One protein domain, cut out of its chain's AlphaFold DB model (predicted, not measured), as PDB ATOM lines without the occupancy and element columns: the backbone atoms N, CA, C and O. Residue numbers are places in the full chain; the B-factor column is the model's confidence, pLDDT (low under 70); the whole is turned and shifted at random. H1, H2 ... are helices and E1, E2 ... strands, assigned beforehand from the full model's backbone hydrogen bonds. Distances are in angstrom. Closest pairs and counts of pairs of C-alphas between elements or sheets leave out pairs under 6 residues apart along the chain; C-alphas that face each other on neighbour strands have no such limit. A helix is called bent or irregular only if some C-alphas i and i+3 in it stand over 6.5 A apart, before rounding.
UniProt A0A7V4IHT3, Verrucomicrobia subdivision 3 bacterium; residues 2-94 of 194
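AT A GLANCE: This is residues 2 to 94 of the 194 residues of a protein of Verrucomicrobia subdivision 3 bacterium (UniProt A0A7V4IHT3). One long straight helix, H1, makes the length of this loosely built domain, and a shorter helix, H2, packs slantwise on part of it, on residues 17 to 28. Past the end of H2 comes a small hairpin of two short strands, E1 and E2, and from there a long tail without named elements, residues 74 to 94, goes out to a turn near residue 82 and folds back. The printed part has 93 residues with two named helices and two named strands, in the order H1, H2, E1, E2 along the chain; the strands form one antiparallel sheet of order E1 - E2, and the class is mostly helix. The whole is loose, with a radius of gyration of the C-alphas of 16.3 A, and the C-alphas span 50 by 39 by 26 A along their three main axes.

HOW THE PARTS SIT: From the first printed residue, Lys 2, three residues come before H1, residues 5 to 37. A short link of 9 residues then runs to H2, residues 47 to 57. H1 and H2 touch, with 13 pairs of C-alphas within 8 A, and H1 does so with residues 17 to 28 alone. Their closest C-alphas are those of Arg 24 and Tyr 47, 5.5 A apart. The two helices run opposite ways at a steep tilt of 50 degrees, with their centres 9.8 A apart. In both H1 and H2, each O i to N i+4 pair is within hydrogen-bond range. A tight link of 5 residues runs from H2 to E1, residues 63 to 65, and another tight link of 5 residues runs from E1 to E2, residues 71 to 73. E1 and E2 form a hairpin, antiparallel, with 133 degrees between their N-to-C directions. C-alphas 64 and 72 face each other at 5.4 A, and C-alphas 65 and 71 at 4.6 A. The backbone N of Val 64 is 3.0 A from the O of Ala 72, and the N of Ala 72 is 2.8 A from the O of Val 64, both within hydrogen-bond range. The closest C-alphas of H2 and E2 are those of Asn 56 and Ala 73, 6.5 A apart, the one pair of theirs within 8 A. H1 is apart from both E1 and E2, with no C-alpha of either strand within 8 A of it.

IN THESE COORDINATES: H1 begins with C-alpha 5 of Asp 5 at (11.235, -58.869, -25.650) and ends with C-alpha 37 of Thr 37 at (37.195, -36.035, -59.238). Its 33 residues measure 48.2 A from first to last C-alpha. H2, residues 47 to 57, has 11 residues and measures 15.0 A. E1, residues 63 to 65, and E2, residues 71 to 73, have three residues each. E2 ends with C-alpha 73 of Ala 73 at (24.037, -38.369, -23.074). Neither helix is bent. After E2 the tail passes C-alpha 82 of Gly 82 at (45.490, -48.833, -39.144) and reaches C-alpha 94 of Val 94 at (23.026, -57.548, -21.281).

THE WHOLE: The two C-alphas farthest apart are those of Lys 2 and Gly 39, 53.3 A. The first and last printed C-alphas, those of Lys 2 and Val 94, are 17.0 A apart. The printed part has no cut, and none of the links between named elements is long. Residues 74 to 94 are a stretch of 21 residues with no named element, and their C-alphas lie 6 to 20 A from the mean of the C-alphas. The mean pLDDT of the printed part of this predicted model is 92.9, and no printed residue is under 70. Among the named elements, E1 has a mean pLDDT of 87 and E2 of 88, while H1 has 95 and H2 has 96.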
ATOM      1  N   LYS A   2      12.330 -68.547 -29.686       81.25
ATOM      2  CA  LYS A   2      11.838 -67.157 -29.687       81.25
ATOM      3  C   LYS A   2      12.779 -66.266 -28.864       81.25
ATOM      4  O   LYS A   2      13.189 -66.670 -27.778       81.25
ATOM      5  N   LEU A   3      13.133 -65.091 -29.387       87.19
ATOM      6  CA  LEU A   3      13.869 -64.069 -28.637       87.19
ATOM      7  C   LEU A   3      12.964 -63.449 -27.566       87.19
ATOM      8  O   LEU A   3      11.759 -63.313 -27.774       87.19
ATOM      9  N   LYS A   4      13.551 -63.085 -26.425       91.12
ATOM     10  CA  LYS A   4      12.855 -62.337 -25.368       91.12
ATOM     11  C   LYS A   4      12.617 -60.894 -25.817       91.12
ATOM     12  O   LYS A   4      13.386 -60.382 -26.624       91.12
ATOM     13  N   ASP A   5      11.628 -60.225 -25.235       91.44
ATOM     14  CA  ASP A   5      11.235 -58.869 -25.650       91.44
ATOM     15  C   ASP A   5      12.406 -57.881 -25.582       91.44
ATOM     16  O   ASP A   5      12.771 -57.313 -26.602       91.44
ATOM     17  N   TYR A   6      13.146 -57.837 -24.465       90.38
ATOM     18  CA  TYR A   6      14.336 -56.975 -24.377       90.38
ATOM     19  C   TYR A   6      15.420 -57.311 -25.419       90.38
ATOM     20  O   TYR A   6      16.219 -56.452 -25.780       90.38
ATOM     21  N   GLN A   7      15.514 -58.567 -25.881       92.38
ATOM     22  CA  GLN A   7      16.468 -58.931 -26.935       92.38
ATOM     23  C   GLN A   7      16.015 -58.360 -28.277       92.38
ATOM     24  O   GLN A   7      16.861 -57.914 -29.048       92.38
ATOM     25  N   ASN A   8      14.705 -58.338 -28.538       93.62
ATOM     26  CA  ASN A   8      14.146 -57.673 -29.710       93.62
ATOM     27  C   ASN A   8      14.375 -56.159 -29.639       93.62
ATOM     28  O   ASN A   8      14.875 -55.610 -30.614       93.62
ATOM     29  N   ASP A   9      14.146 -55.523 -28.487       92.75
ATOM     30  CA  ASP A   9      14.366 -54.080 -28.299       92.75
ATOM     31  C   ASP A   9      15.832 -53.686 -28.558       92.75
ATOM     32  O   ASP A   9      16.134 -52.685 -29.217       92.75
ATOM     33  N   VAL A  10      16.778 -54.506 -28.078       93.69
ATOM     34  CA  VAL A  10      18.209 -54.295 -28.338       93.69
ATOM     35  C   VAL A  10      18.531 -54.444 -29.827       93.69
ATOM     36  O   VAL A  10      19.307 -53.653 -30.364       93.69
ATOM     37  N   LEU A  11      17.952 -55.435 -30.511       95.31
ATOM     38  CA  LEU A  11      18.173 -55.631 -31.946       95.31
ATOM     39  C   LEU A  11      17.500 -54.550 -32.794       95.31
ATOM     40  O   LEU A  11      18.049 -54.174 -33.822       95.31
ATOM     41  N   GLU A  12      16.351 -54.030 -32.376       95.19
ATOM     42  CA  GLU A  12      15.701 -52.891 -33.024       95.19
ATOM     43  C   GLU A  12      16.544 -51.622 -32.875       95.19
ATOM     44  O   GLU A  12      16.785 -50.922 -33.859       95.19
ATOM     45  N   SER A  13      17.093 -51.385 -31.680       94.62
ATOM     46  CA  SER A  13      18.043 -50.294 -31.433       94.62
ATOM     47  C   SER A  13      19.299 -50.431 -32.303       94.62
ATOM     48  O   SER A  13      19.758 -49.451 -32.891       94.62
ATOM     49  N   LEU A  14      19.835 -51.652 -32.433       96.75
ATOM     50  CA  LEU A  14      20.956 -51.948 -33.328       96.75
ATOM     51  C   LEU A  14      20.592 -51.656 -34.788       96.75
ATOM     52  O   LEU A  14      21.342 -50.957 -35.459       96.75
ATOM     53  N   SER A  15      19.446 -52.135 -35.273       97.19
ATOM     54  CA  SER A  15      18.973 -51.867 -36.636       97.19
ATOM     55  C   SER A  15      18.795 -50.371 -36.903       97.19
ATOM     56  O   SER A  15      19.205 -49.875 -37.950       97.19
ATOM     57  N   GLY A  16      18.236 -49.621 -35.946       96.50
ATOM     58  CA  GLY A  16      18.138 -48.163 -36.029       96.50
ATOM     59  C   GLY A  16      19.508 -47.500 -36.168       96.50
ATOM     60  O   GLY A  16      19.703 -46.676 -37.061       96.50
ATOM     61  N   TYR A  17      20.477 -47.917 -35.347       97.44
ATOM     62  CA  TYR A  17      21.857 -47.445 -35.448       97.44
ATOM     63  C   TYR A  17      22.492 -47.777 -36.806       97.44
ATOM     64  O   TYR A  17      23.086 -46.898 -37.425       97.44
ATOM     65  N   LEU A  18      22.360 -49.019 -37.289       98.00
ATOM     66  CA  LEU A  18      22.970 -49.464 -38.547       98.00
ATOM     67  C   LEU A  18      22.427 -48.697 -39.758       98.00
ATOM     68  O   LEU A  18      23.208 -48.356 -40.642       98.00
ATOM     69  N   ARG A  19      21.127 -48.368 -39.780       97.69
ATOM     70  CA  ARG A  19      20.524 -47.551 -40.849       97.69
ATOM     71  C   ARG A  19      21.103 -46.139 -40.888       97.69
ATOM     72  O   ARG A  19      21.499 -45.675 -41.951       97.69
ATOM     73  N   THR A  20      21.178 -45.463 -39.738       97.88
ATOM     74  CA  THR A  20      21.773 -44.118 -39.664       97.88
ATOM     75  C   THR A  20      23.259 -44.160 -40.020       97.88
ATOM     76  O   THR A  20      23.730 -43.307 -40.770       97.88
ATOM     77  N   LEU A  21      23.980 -45.179 -39.543       98.06
ATOM     78  CA  LEU A  21      25.391 -45.386 -39.857       98.06
ATOM     79  C   LEU A  21      25.628 -45.595 -41.353       98.06
ATOM     80  O   LEU A  21      26.589 -45.055 -41.897       98.06
ATOM     81  N   GLU A  22      24.791 -46.397 -42.013       97.62
ATOM     82  CA  GLU A  22      24.898 -46.635 -43.450       97.62
ATOM     83  C   GLU A  22      24.710 -45.340 -44.241       97.62
ATOM     84  O   GLU A  22      25.568 -45.025 -45.065       97.62
ATOM     85  N   ALA A  23      23.649 -44.580 -43.956       97.38
ATOM     86  CA  ALA A  23      23.366 -43.322 -44.644       97.38
ATOM     87  C   ALA A  23      24.540 -42.337 -44.521       97.38
ATOM     88  O   ALA A  23      25.053 -41.844 -45.523       97.38
ATOM     89  N   ARG A  24      25.055 -42.136 -43.300       97.50
ATOM     90  CA  ARG A  24      26.202 -41.244 -43.058       97.50
ATOM     91  C   ARG A  24      27.492 -41.746 -43.700       97.50
ATOM     92  O   ARG A  24      28.297 -40.941 -44.164       97.50
ATOM     93  N   ARG A  25      27.715 -43.065 -43.734       97.19
ATOM     94  CA  ARG A  25      28.872 -43.645 -44.430       97.19
ATOM     95  C   ARG A  25      28.798 -43.367 -45.931       97.19
ATOM     96  O   ARG A  25      29.808 -42.965 -46.497       97.19
ATOM     97  N   GLN A  26      27.635 -43.575 -46.553       96.62
ATOM     98  CA  GLN A  26      27.430 -43.330 -47.984       96.62
ATOM     99  C   GLN A  26      27.678 -41.860 -48.331       96.62
ATOM    100  O   GLN A  26      28.502 -41.584 -49.195       96.62
ATOM    101  N   GLU A  27      27.082 -40.927 -47.585       96.88
ATOM    102  CA  GLU A  27      27.313 -39.486 -47.765       96.88
ATOM    103  C   GLU A  27      28.805 -39.119 -47.661       96.88
ATOM    104  O   GLU A  27      29.340 -38.387 -48.498       96.88
ATOM    105  N   ALA A  28      29.509 -39.655 -46.657       95.94
ATOM    106  CA  ALA A  28      30.934 -39.394 -46.463       95.94
ATOM    107  C   ALA A  28      31.802 -39.976 -47.595       95.94
ATOM    108  O   ALA A  28      32.757 -39.330 -48.036       95.94
ATOM    109  N   GLU A  29      31.491 -41.185 -48.068       95.19
ATOM    110  CA  GLU A  29      32.195 -41.840 -49.175       95.19
ATOM    111  C   GLU A  29      31.956 -41.117 -50.508       95.19
ATOM    112  O   GLU A  29      32.917 -40.827 -51.224       95.19
ATOM    113  N   GLU A  30      30.707 -40.756 -50.808       96.25
ATOM    114  CA  GLU A  30      30.325 -39.988 -51.998       96.25
ATOM    115  C   GLU A  30      30.995 -38.612 -52.019       96.25
ATOM    116  O   GLU A  30      31.521 -38.189 -53.052       96.25
ATOM    117  N   PHE A  31      31.049 -37.926 -50.873       95.19
ATOM    118  CA  PHE A  31      31.736 -36.643 -50.755       95.19
ATOM    119  C   PHE A  31      33.233 -36.764 -51.055       95.19
ATOM    120  O   PHE A  31      33.779 -35.964 -51.819       95.19
ATOM    121  N   VAL A  32      33.905 -37.767 -50.481       94.62
ATOM    122  CA  VAL A  32      35.329 -38.018 -50.744       94.62
ATOM    123  C   VAL A  32      35.556 -38.304 -52.225       94.62
ATOM    124  O   VAL A  32      36.469 -37.731 -52.822       94.62
ATOM    125  N   GLU A  33      34.728 -39.151 -52.832       94.06
ATOM    126  CA  GLU A  33      34.866 -39.500 -54.245       94.06
ATOM    127  C   GLU A  33      34.642 -38.284 -55.150       94.06
ATOM    128  O   GLU A  33      35.456 -38.002 -56.031       94.06
ATOM    129  N   PHE A  34      33.630 -37.467 -54.858       94.31
ATOM    130  CA  PHE A  34      33.390 -36.212 -55.562       94.31
ATOM    131  C   PHE A  34      34.585 -35.250 -55.479       94.31
ATOM    132  O   PHE A  34      34.979 -34.669 -56.492       94.31
ATOM    133  N   GLN A  35      35.213 -35.091 -54.312       94.19
ATOM    134  CA  GLN A  35      36.392 -34.224 -54.175       94.19
ATOM    135  C   GLN A  35      37.607 -34.768 -54.939       94.19
ATOM    136  O   GLN A  35      38.329 -33.987 -55.570       94.19
ATOM    137  N   LYS A  36      37.790 -36.096 -54.984       92.75
ATOM    138  CA  LYS A  36      38.835 -36.722 -55.809       92.75
ATOM    139  C   LYS A  36      38.661 -36.411 -57.293       92.75
ATOM    140  O   LYS A  36      39.656 -36.096 -57.939       92.75
ATOM    141  N   THR A  37      37.432 -36.411 -57.824       93.75
ATOM    142  CA  THR A  37      37.195 -36.035 -59.238       93.75
ATOM    143  C   THR A  37      37.640 -34.604 -59.557       93.75
ATOM    144  O   THR A  37      38.016 -34.304 -60.685       93.75
ATOM    145  N   LYS A  38      37.669 -33.724 -58.547       93.12
ATOM    146  CA  LYS A  38      38.160 -32.342 -58.644       93.12
ATOM    147  C   LYS A  38      39.660 -32.202 -58.363       93.12
ATOM    148  O   LYS A  38      40.143 -31.079 -58.219       93.12
ATOM    149  N   GLY A  39      40.392 -33.310 -58.228       91.88
ATOM    150  CA  GLY A  39      41.818 -33.320 -57.896       91.88
ATOM    151  C   GLY A  39      42.128 -32.888 -56.460       91.88
ATOM    152  O   GLY A  39      43.263 -32.519 -56.168       91.88
ATOM    153  N   ARG A  40      41.136 -32.894 -55.559       90.62
ATOM    154  CA  ARG A  40      41.294 -32.495 -54.155       90.62
ATOM    155  C   ARG A  40      41.221 -33.732 -53.260       90.62
ATOM    156  O   ARG A  40      40.123 -34.226 -53.010       90.62
ATOM    157  N   PRO A  41      42.352 -34.259 -52.764       85.62
ATOM    158  CA  PRO A  41      42.308 -35.347 -51.801       85.62
ATOM    159  C   PRO A  41      41.734 -34.825 -50.478       85.62
ATOM    160  O   PRO A  41      42.269 -33.889 -49.887       85.62
ATOM    161  N   VAL A  42      40.641 -35.430 -50.013       92.06
ATOM    162  CA  VAL A  42      40.020 -35.121 -48.717       92.06
ATOM    163  C   VAL A  42      39.904 -36.407 -47.907       92.06
ATOM    164  O   VAL A  42      39.652 -37.480 -48.454       92.06
ATOM    165  N   ALA A  43      40.137 -36.304 -46.599       89.31
ATOM    166  CA  ALA A  43      39.984 -37.425 -45.686       89.31
ATOM    167  C   ALA A  43      38.503 -37.780 -45.492       89.31
ATOM    168  O   ALA A  43      37.632 -36.912 -45.535       89.31
ATOM    169  N   LEU A  44      38.230 -39.059 -45.231       92.62
ATOM    170  CA  LEU A  44      36.890 -39.517 -44.882       92.62
ATOM    171  C   LEU A  44      36.448 -38.880 -43.558       92.62
ATOM    172  O   LEU A  44      37.176 -38.953 -42.564       92.62
ATOM    173  N   ALA A  45      35.261 -38.272 -43.558       93.62
ATOM    174  CA  ALA A  45      34.652 -37.718 -42.355       93.62
ATOM    175  C   ALA A  45      34.431 -38.805 -41.288       93.62
ATOM    176  O   ALA A  45      34.306 -39.995 -41.598       93.62
ATOM    177  N   ASP A  46      34.371 -38.402 -40.016       96.25
ATOM    178  CA  ASP A  46      34.090 -39.306 -38.895       96.25
ATOM    179  C   ASP A  46      32.588 -39.629 -38.830       96.25
ATOM    180  O   ASP A  46      31.882 -39.268 -37.890       96.25
ATOM    181  N   TYR A  47      32.094 -40.337 -39.852       96.94
ATOM    182  CA  TYR A  47      30.682 -40.704 -39.990       96.94
ATOM    183  C   TYR A  47      30.170 -41.530 -38.798       96.94
ATOM    184  O   TYR A  47      28.973 -41.554 -38.521       96.94
ATOM    185  N   CYS A  48      31.064 -42.194 -38.057       97.50
ATOM    186  CA  CYS A  48      30.720 -42.922 -36.839       97.50
ATOM    187  C   CYS A  48      30.381 -41.970 -35.684       97.50
ATOM    188  O   CYS A  48      29.373 -42.173 -35.004       97.50
ATOM    189  N   ARG A  49      31.192 -40.923 -35.474       96.88
ATOM    190  CA  ARG A  49      30.888 -39.861 -34.507       96.88
ATOM    191  C   ARG A  49      29.597 -39.147 -34.865       96.88
ATOM    192  O   ARG A  49      28.726 -39.014 -34.014       96.88
ATOM    193  N   GLU A  50      29.463 -38.741 -36.120       96.81
ATOM    194  CA  GLU A  50      28.284 -38.023 -36.601       96.81
ATOM    195  C   GLU A  50      26.999 -38.842 -36.425       96.81
ATOM    196  O   GLU A  50      25.970 -38.314 -36.008       96.81
ATOM    197  N   THR A  51      27.072 -40.154 -36.678       97.56
ATOM    198  CA  THR A  51      25.974 -41.093 -36.409       97.56
ATOM    199  C   THR A  51      25.602 -41.098 -34.929       97.56
ATOM    200  O   THR A  51      24.425 -41.010 -34.579       97.56
ATOM    201  N   TRP A  52      26.596 -41.187 -34.041       96.56
ATOM    202  CA  TRP A  52      26.376 -41.196 -32.596       96.56
ATOM    203  C   TRP A  52      25.758 -39.886 -32.095       96.56
ATOM    204  O   TRP A  52      24.823 -39.903 -31.294       96.56
ATOM    205  N   GLU A  53      26.251 -38.750 -32.584       95.19
ATOM    206  CA  GLU A  53      25.743 -37.417 -32.256       95.19
ATOM    207  C   GLU A  53      24.305 -37.217 -32.748       95.19
ATOM    208  O   GLU A  53      23.463 -36.752 -31.977       95.19
ATOM    209  N   ALA A  54      23.990 -37.652 -33.972       95.62
ATOM    210  CA  ALA A  54      22.635 -37.600 -34.518       95.62
ATOM    211  C   ALA A  54      21.646 -38.420 -33.676       95.62
ATOM    212  O   ALA A  54      20.605 -37.915 -33.255       95.62
ATOM    213  N   LEU A  55      21.998 -39.664 -33.337       95.69
ATOM    214  CA  LEU A  55      21.139 -40.519 -32.513       95.69
ATOM    215  C   LEU A  55      20.995 -39.993 -31.075       95.69
ATOM    216  O   LEU A  55      19.932 -40.134 -30.466       95.69
ATOM    217  N   ASN A  56      22.033 -39.354 -30.527       93.62
ATOM    218  CA  ASN A  56      21.952 -38.663 -29.240       93.62
ATOM    219  C   ASN A  56      20.999 -37.459 -29.290       93.62
ATOM    220  O   ASN A  56      20.200 -37.286 -28.360       93.62
ATOM    221  N   ALA A  57      21.067 -36.648 -30.352       93.12
ATOM    222  CA  ALA A  57      20.195 -35.490 -30.561       93.12
ATOM    223  C   ALA A  57      18.721 -35.911 -30.668       93.12
ATOM    224  O   ALA A  57      17.855 -35.312 -30.033       93.12
ATOM    225  N   GLU A  58      18.453 -37.017 -31.363       94.06
ATOM    226  CA  GLU A  58      17.120 -37.616 -31.497       94.06
ATOM    227  C   GLU A  58      16.662 -38.410 -30.259       94.06
ATOM    228  O   GLU A  58      15.574 -38.978 -30.256       94.06
ATOM    229  N   ARG A  59      17.480 -38.469 -29.197       91.75
ATOM    230  CA  ARG A  59      17.223 -39.254 -27.971       91.75
ATOM    231  C   ARG A  59      16.977 -40.750 -28.226       91.75
ATOM    232  O   ARG A  59      16.292 -41.402 -27.447       91.75
ATOM    233  N   LYS A  60      17.583 -41.303 -29.279       91.38
ATOM    234  CA  LYS A  60      17.516 -42.731 -29.631       91.38
ATOM    235  C   LYS A  60      18.561 -43.590 -28.913       91.38
ATOM    236  O   LYS A  60      18.470 -44.812 -28.949       91.38
ATOM    237  N   LEU A  61      19.558 -42.973 -28.270       90.50
ATOM    238  CA  LEU A  61      20.562 -43.676 -27.466       90.50
ATOM    239  C   LEU A  61      20.201 -43.678 -25.972       90.50
ATOM    240  O   LEU A  61      19.623 -42.701 -25.481       90.50
ATOM    241  N   PRO A  62      20.586 -44.734 -25.224       86.88
ATOM    242  CA  PRO A  62      20.385 -44.788 -23.782       86.88
ATOM    243  C   PRO A  62      21.013 -43.591 -23.061       86.88
ATOM    244  O   PRO A  62      22.138 -43.182 -23.357       86.88
ATOM    245  N   ARG A  63      20.299 -43.066 -22.063       88.88
ATOM    246  CA  ARG A  63      20.801 -42.033 -21.153       88.88
ATOM    247  C   ARG A  63      21.425 -42.674 -19.923       88.88
ATOM    248  O   ARG A  63      20.980 -43.723 -19.454       88.88
ATOM    249  N   VAL A  64      22.468 -42.043 -19.402       85.62
ATOM    250  CA  VAL A  64      23.112 -42.447 -18.150       85.62
ATOM    251  C   VAL A  64      22.884 -41.387 -17.094       85.62
ATOM    252  O   VAL A  64      22.852 -40.203 -17.409       85.62
ATOM    253  N   LYS A  65      22.731 -41.808 -15.841       87.56
ATOM    254  CA  LYS A  65      22.718 -40.877 -14.715       87.56
ATOM    255  C   LYS A  65      24.151 -40.587 -14.293       87.56
ATOM    256  O   LYS A  65      24.940 -41.519 -14.128       87.56
ATOM    257  N   ASP A  66      24.484 -39.314 -14.148       84.69
ATOM    258  CA  ASP A  66      25.757 -38.900 -13.570       84.69
ATOM    259  C   ASP A  66      25.790 -39.153 -12.047       84.69
ATOM    260  O   ASP A  66      24.830 -39.645 -11.446       84.69
ATOM    261  N   ARG A  67      26.915 -38.819 -11.399       82.38
ATOM    262  CA  ARG A  67      27.072 -38.963  -9.937       82.38
ATOM    263  C   ARG A  67      26.099 -38.097  -9.126       82.38
ATOM    264  O   ARG A  67      25.921 -38.362  -7.943       82.38
ATOM    265  N   GLN A  68      25.515 -37.072  -9.738       86.88
ATOM    266  CA  GLN A  68      24.571 -36.140  -9.125       86.88
ATOM    267  C   GLN A  68      23.109 -36.507  -9.447       86.88
ATOM    268  O   GLN A  68      22.192 -35.868  -8.942       86.88
ATOM    269  N   GLY A  69      22.879 -37.565 -10.232       85.50
ATOM    270  CA  GLY A  69      21.557 -38.059 -10.606       85.50
ATOM    271  C   GLY A  69      20.968 -37.429 -11.873       85.50
ATOM    272  O   GLY A  69      19.852 -37.804 -12.244       85.50
ATOM    273  N   HIS A  70      21.687 -36.536 -12.558       87.38
ATOM    274  CA  HIS A  70      21.218 -35.923 -13.801       87.38
ATOM    275  C   HIS A  70      21.362 -36.881 -14.980       87.38
ATOM    276  O   HIS A  70      22.352 -37.605 -15.102       87.38
ATOM    277  N   GLU A  71      20.383 -36.867 -15.884       88.31
ATOM    278  CA  GLU A  71      20.470 -37.621 -17.130       88.31
ATOM    279  C   GLU A  71      21.428 -36.947 -18.116       88.31
ATOM    280  O   GLU A  71      21.207 -35.826 -18.573       88.31
ATOM    281  N   ALA A  72      22.472 -37.673 -18.496       86.75
ATOM    282  CA  ALA A  72      23.465 -37.268 -19.471       86.75
ATOM    283  C   ALA A  72      23.428 -38.179 -20.708       86.75
ATOM    284  O   ALA A  72      23.088 -39.366 -20.647       86.75
ATOM    285  N   ALA A  73      23.777 -37.603 -21.860       88.50
ATOM    286  CA  ALA A  73      24.037 -38.369 -23.074       88.50
ATOM    287  C   ALA A  73      25.339 -39.168 -22.924       88.50
ATOM    288  O   ALA A  73      26.300 -38.703 -22.308       88.50
ATOM    289  N   LEU A  74      25.389 -40.353 -23.527       87.19
ATOM    290  CA  LEU A  74      26.629 -41.112 -23.614       87.19
ATOM    291  C   LEU A  74      27.589 -40.429 -24.594       87.19
ATOM    292  O   LEU A  74      27.223 -40.144 -25.737       87.19
ATOM    293  N   ALA A  75      28.827 -40.199 -24.157       88.75
ATOM    294  CA  ALA A  75      29.881 -39.670 -25.015       88.75
ATOM    295  C   ALA A  75      30.294 -40.696 -26.083       88.75
ATOM    296  O   ALA A  75      30.350 -41.898 -25.815       88.75
ATOM    297  N   TYR A  76      30.610 -40.212 -27.285       92.88
ATOM    298  CA  TYR A  76      31.159 -41.052 -28.346       92.88
ATOM    299  C   TYR A  76      32.605 -41.450 -28.022       92.88
ATOM    300  O   TYR A  76      33.433 -40.598 -27.700       92.88
ATOM    301  N   ILE A  77      32.924 -42.740 -28.148       93.56
ATOM    302  CA  ILE A  77      34.291 -43.256 -28.015       93.56
ATOM    303  C   ILE A  77      34.763 -43.708 -29.394       93.56
ATOM    304  O   ILE A  77      34.411 -44.793 -29.863       93.56
ATOM    305  N   GLY A  78      35.574 -42.865 -30.032       94.12
ATOM    306  CA  GLY A  78      36.097 -43.116 -31.370       94.12
ATOM    307  C   GLY A  78      37.070 -44.289 -31.427       94.12
ATOM    308  O   GLY A  78      37.945 -44.442 -30.573       94.12
ATOM    309  N   ARG A  79      36.942 -45.099 -32.478       95.94
ATOM    310  CA  ARG A  79      37.916 -46.124 -32.870       95.94
ATOM    311  C   ARG A  79      38.353 -45.855 -34.301       95.94
ATOM    312  O   ARG A  79      37.552 -45.406 -35.116       95.94
ATOM    313  N   LYS A  80      39.624 -46.117 -34.590       94.88
ATOM    314  CA  LYS A  80      40.199 -45.983 -35.927       94.88
ATOM    315  C   LYS A  80      40.946 -47.251 -36.302       94.88
ATOM    316  O   LYS A  80      41.485 -47.920 -35.420       94.88
ATOM    317  N   ASP A  81      40.960 -47.574 -37.586       94.12
ATOM    318  CA  ASP A  81      41.786 -48.656 -38.112       94.12
ATOM    319  C   ASP A  81      43.239 -48.206 -38.347       94.12
ATOM    320  O   ASP A  81      43.603 -47.054 -38.099       94.12
ATOM    321  N   GLY A  82      44.082 -49.117 -38.845       92.25
ATOM    322  CA  GLY A  82      45.490 -48.833 -39.144       92.25
ATOM    323  C   GLY A  82      45.717 -47.778 -40.234       92.25
ATOM    324  O   GLY A  82      46.830 -47.283 -40.367       92.25
ATOM    325  N   MET A  83      44.677 -47.405 -40.988       91.88
ATOM    326  CA  MET A  83      44.709 -46.327 -41.981       91.88
ATOM    327  C   MET A  83      44.038 -45.043 -41.469       91.88
ATOM    328  O   MET A  83      43.822 -44.104 -42.233       91.88
ATOM    329  N   GLY A  84      43.694 -44.980 -40.179       91.69
ATOM    330  CA  GLY A  84      43.083 -43.812 -39.555       91.69
ATOM    331  C   GLY A  84      41.604 -43.601 -39.896       91.69
ATOM    332  O   GLY A  84      41.051 -42.569 -39.509       91.69
ATOM    333  N   ARG A  85      40.953 -44.553 -40.579       93.69
ATOM    334  CA  ARG A  85      39.524 -44.477 -40.916       93.69
ATOM    335  C   ARG A  85      38.687 -44.789 -39.676       93.69
ATOM    336  O   ARG A  85      39.086 -45.660 -38.898       93.69
ATOM    337  N   PRO A  86      37.544 -44.116 -39.470       96.31
ATOM    338  CA  PRO A  86      36.671 -44.399 -38.337       96.31
ATOM    339  C   PRO A  86      36.103 -45.822 -38.429       96.31
ATOM    340  O   PRO A  86      35.733 -46.294 -39.506       96.31
ATOM    341  N   VAL A  87      36.041 -46.502 -37.285       95.62
ATOM    342  CA  VAL A  87      35.515 -47.864 -37.151       95.62
ATOM    343  C   VAL A  87      34.305 -47.837 -36.215       95.62
ATOM    344  O   VAL A  87      34.451 -47.430 -35.055       95.62
ATOM    345  N   PRO A  88      33.122 -48.292 -36.666       95.62
ATOM    346  CA  PRO A  88      31.957 -48.419 -35.802       95.62
ATOM    347  C   PRO A  88      32.256 -49.358 -34.631       95.62
ATOM    348  O   PRO A  88      32.741 -50.472 -34.824       95.62
ATOM    349  N   ASN A  89      31.948 -48.925 -33.411       94.50
ATOM    350  CA  ASN A  89      32.168 -49.718 -32.205       94.50
ATOM    351  C   ASN A  89      30.991 -49.549 -31.244       94.50
ATOM    352  O   ASN A  89      30.699 -48.438 -30.807       94.50
ATOM    353  N   LEU A  90      30.347 -50.660 -30.891       93.44
ATOM    354  CA  LEU A  90      29.152 -50.692 -30.052       93.44
ATOM    355  C   LEU A  90      29.323 -51.656 -28.882       93.44
ATOM    356  O   LEU A  90      30.028 -52.658 -28.978       93.44
ATOM    357  N   CYS A  91      28.606 -51.383 -27.793       92.81
ATOM    358  CA  CYS A  91      28.493 -52.286 -26.654       92.81
ATOM    359  C   CYS A  91      27.016 -52.541 -26.345       92.81
ATOM    360  O   CYS A  91      26.273 -51.612 -26.034       92.81
ATOM    361  N   LEU A  92      26.599 -53.807 -26.407       92.00
ATOM    362  CA  LEU A  92      25.264 -54.230 -25.992       92.00
ATOM    363  C   LEU A  92      25.323 -54.665 -24.524       92.00
ATOM    364  O   LEU A  92      25.924 -55.689 -24.192       92.00
ATOM    365  N   LYS A  93      24.706 -53.888 -23.627       88.31
ATOM    366  CA  LYS A  93      24.675 -54.201 -22.193       88.31
ATOM    367  C   LYS A  93      23.564 -55.209 -21.899       88.31
ATOM    368  O   LYS A  93      22.386 -54.885 -21.985       88.31
ATOM    369  N   VAL A  94      23.948 -56.424 -21.517       88.62
ATOM    370  CA  VAL A  94      23.026 -57.548 -21.281       88.62
ATOM    371  C   VAL A  94      23.306 -58.175 -19.912       88.62
ATOM    372  O   VAL A  94      24.474 -58.434 -19.604       88.62
TER     373      VAL A  94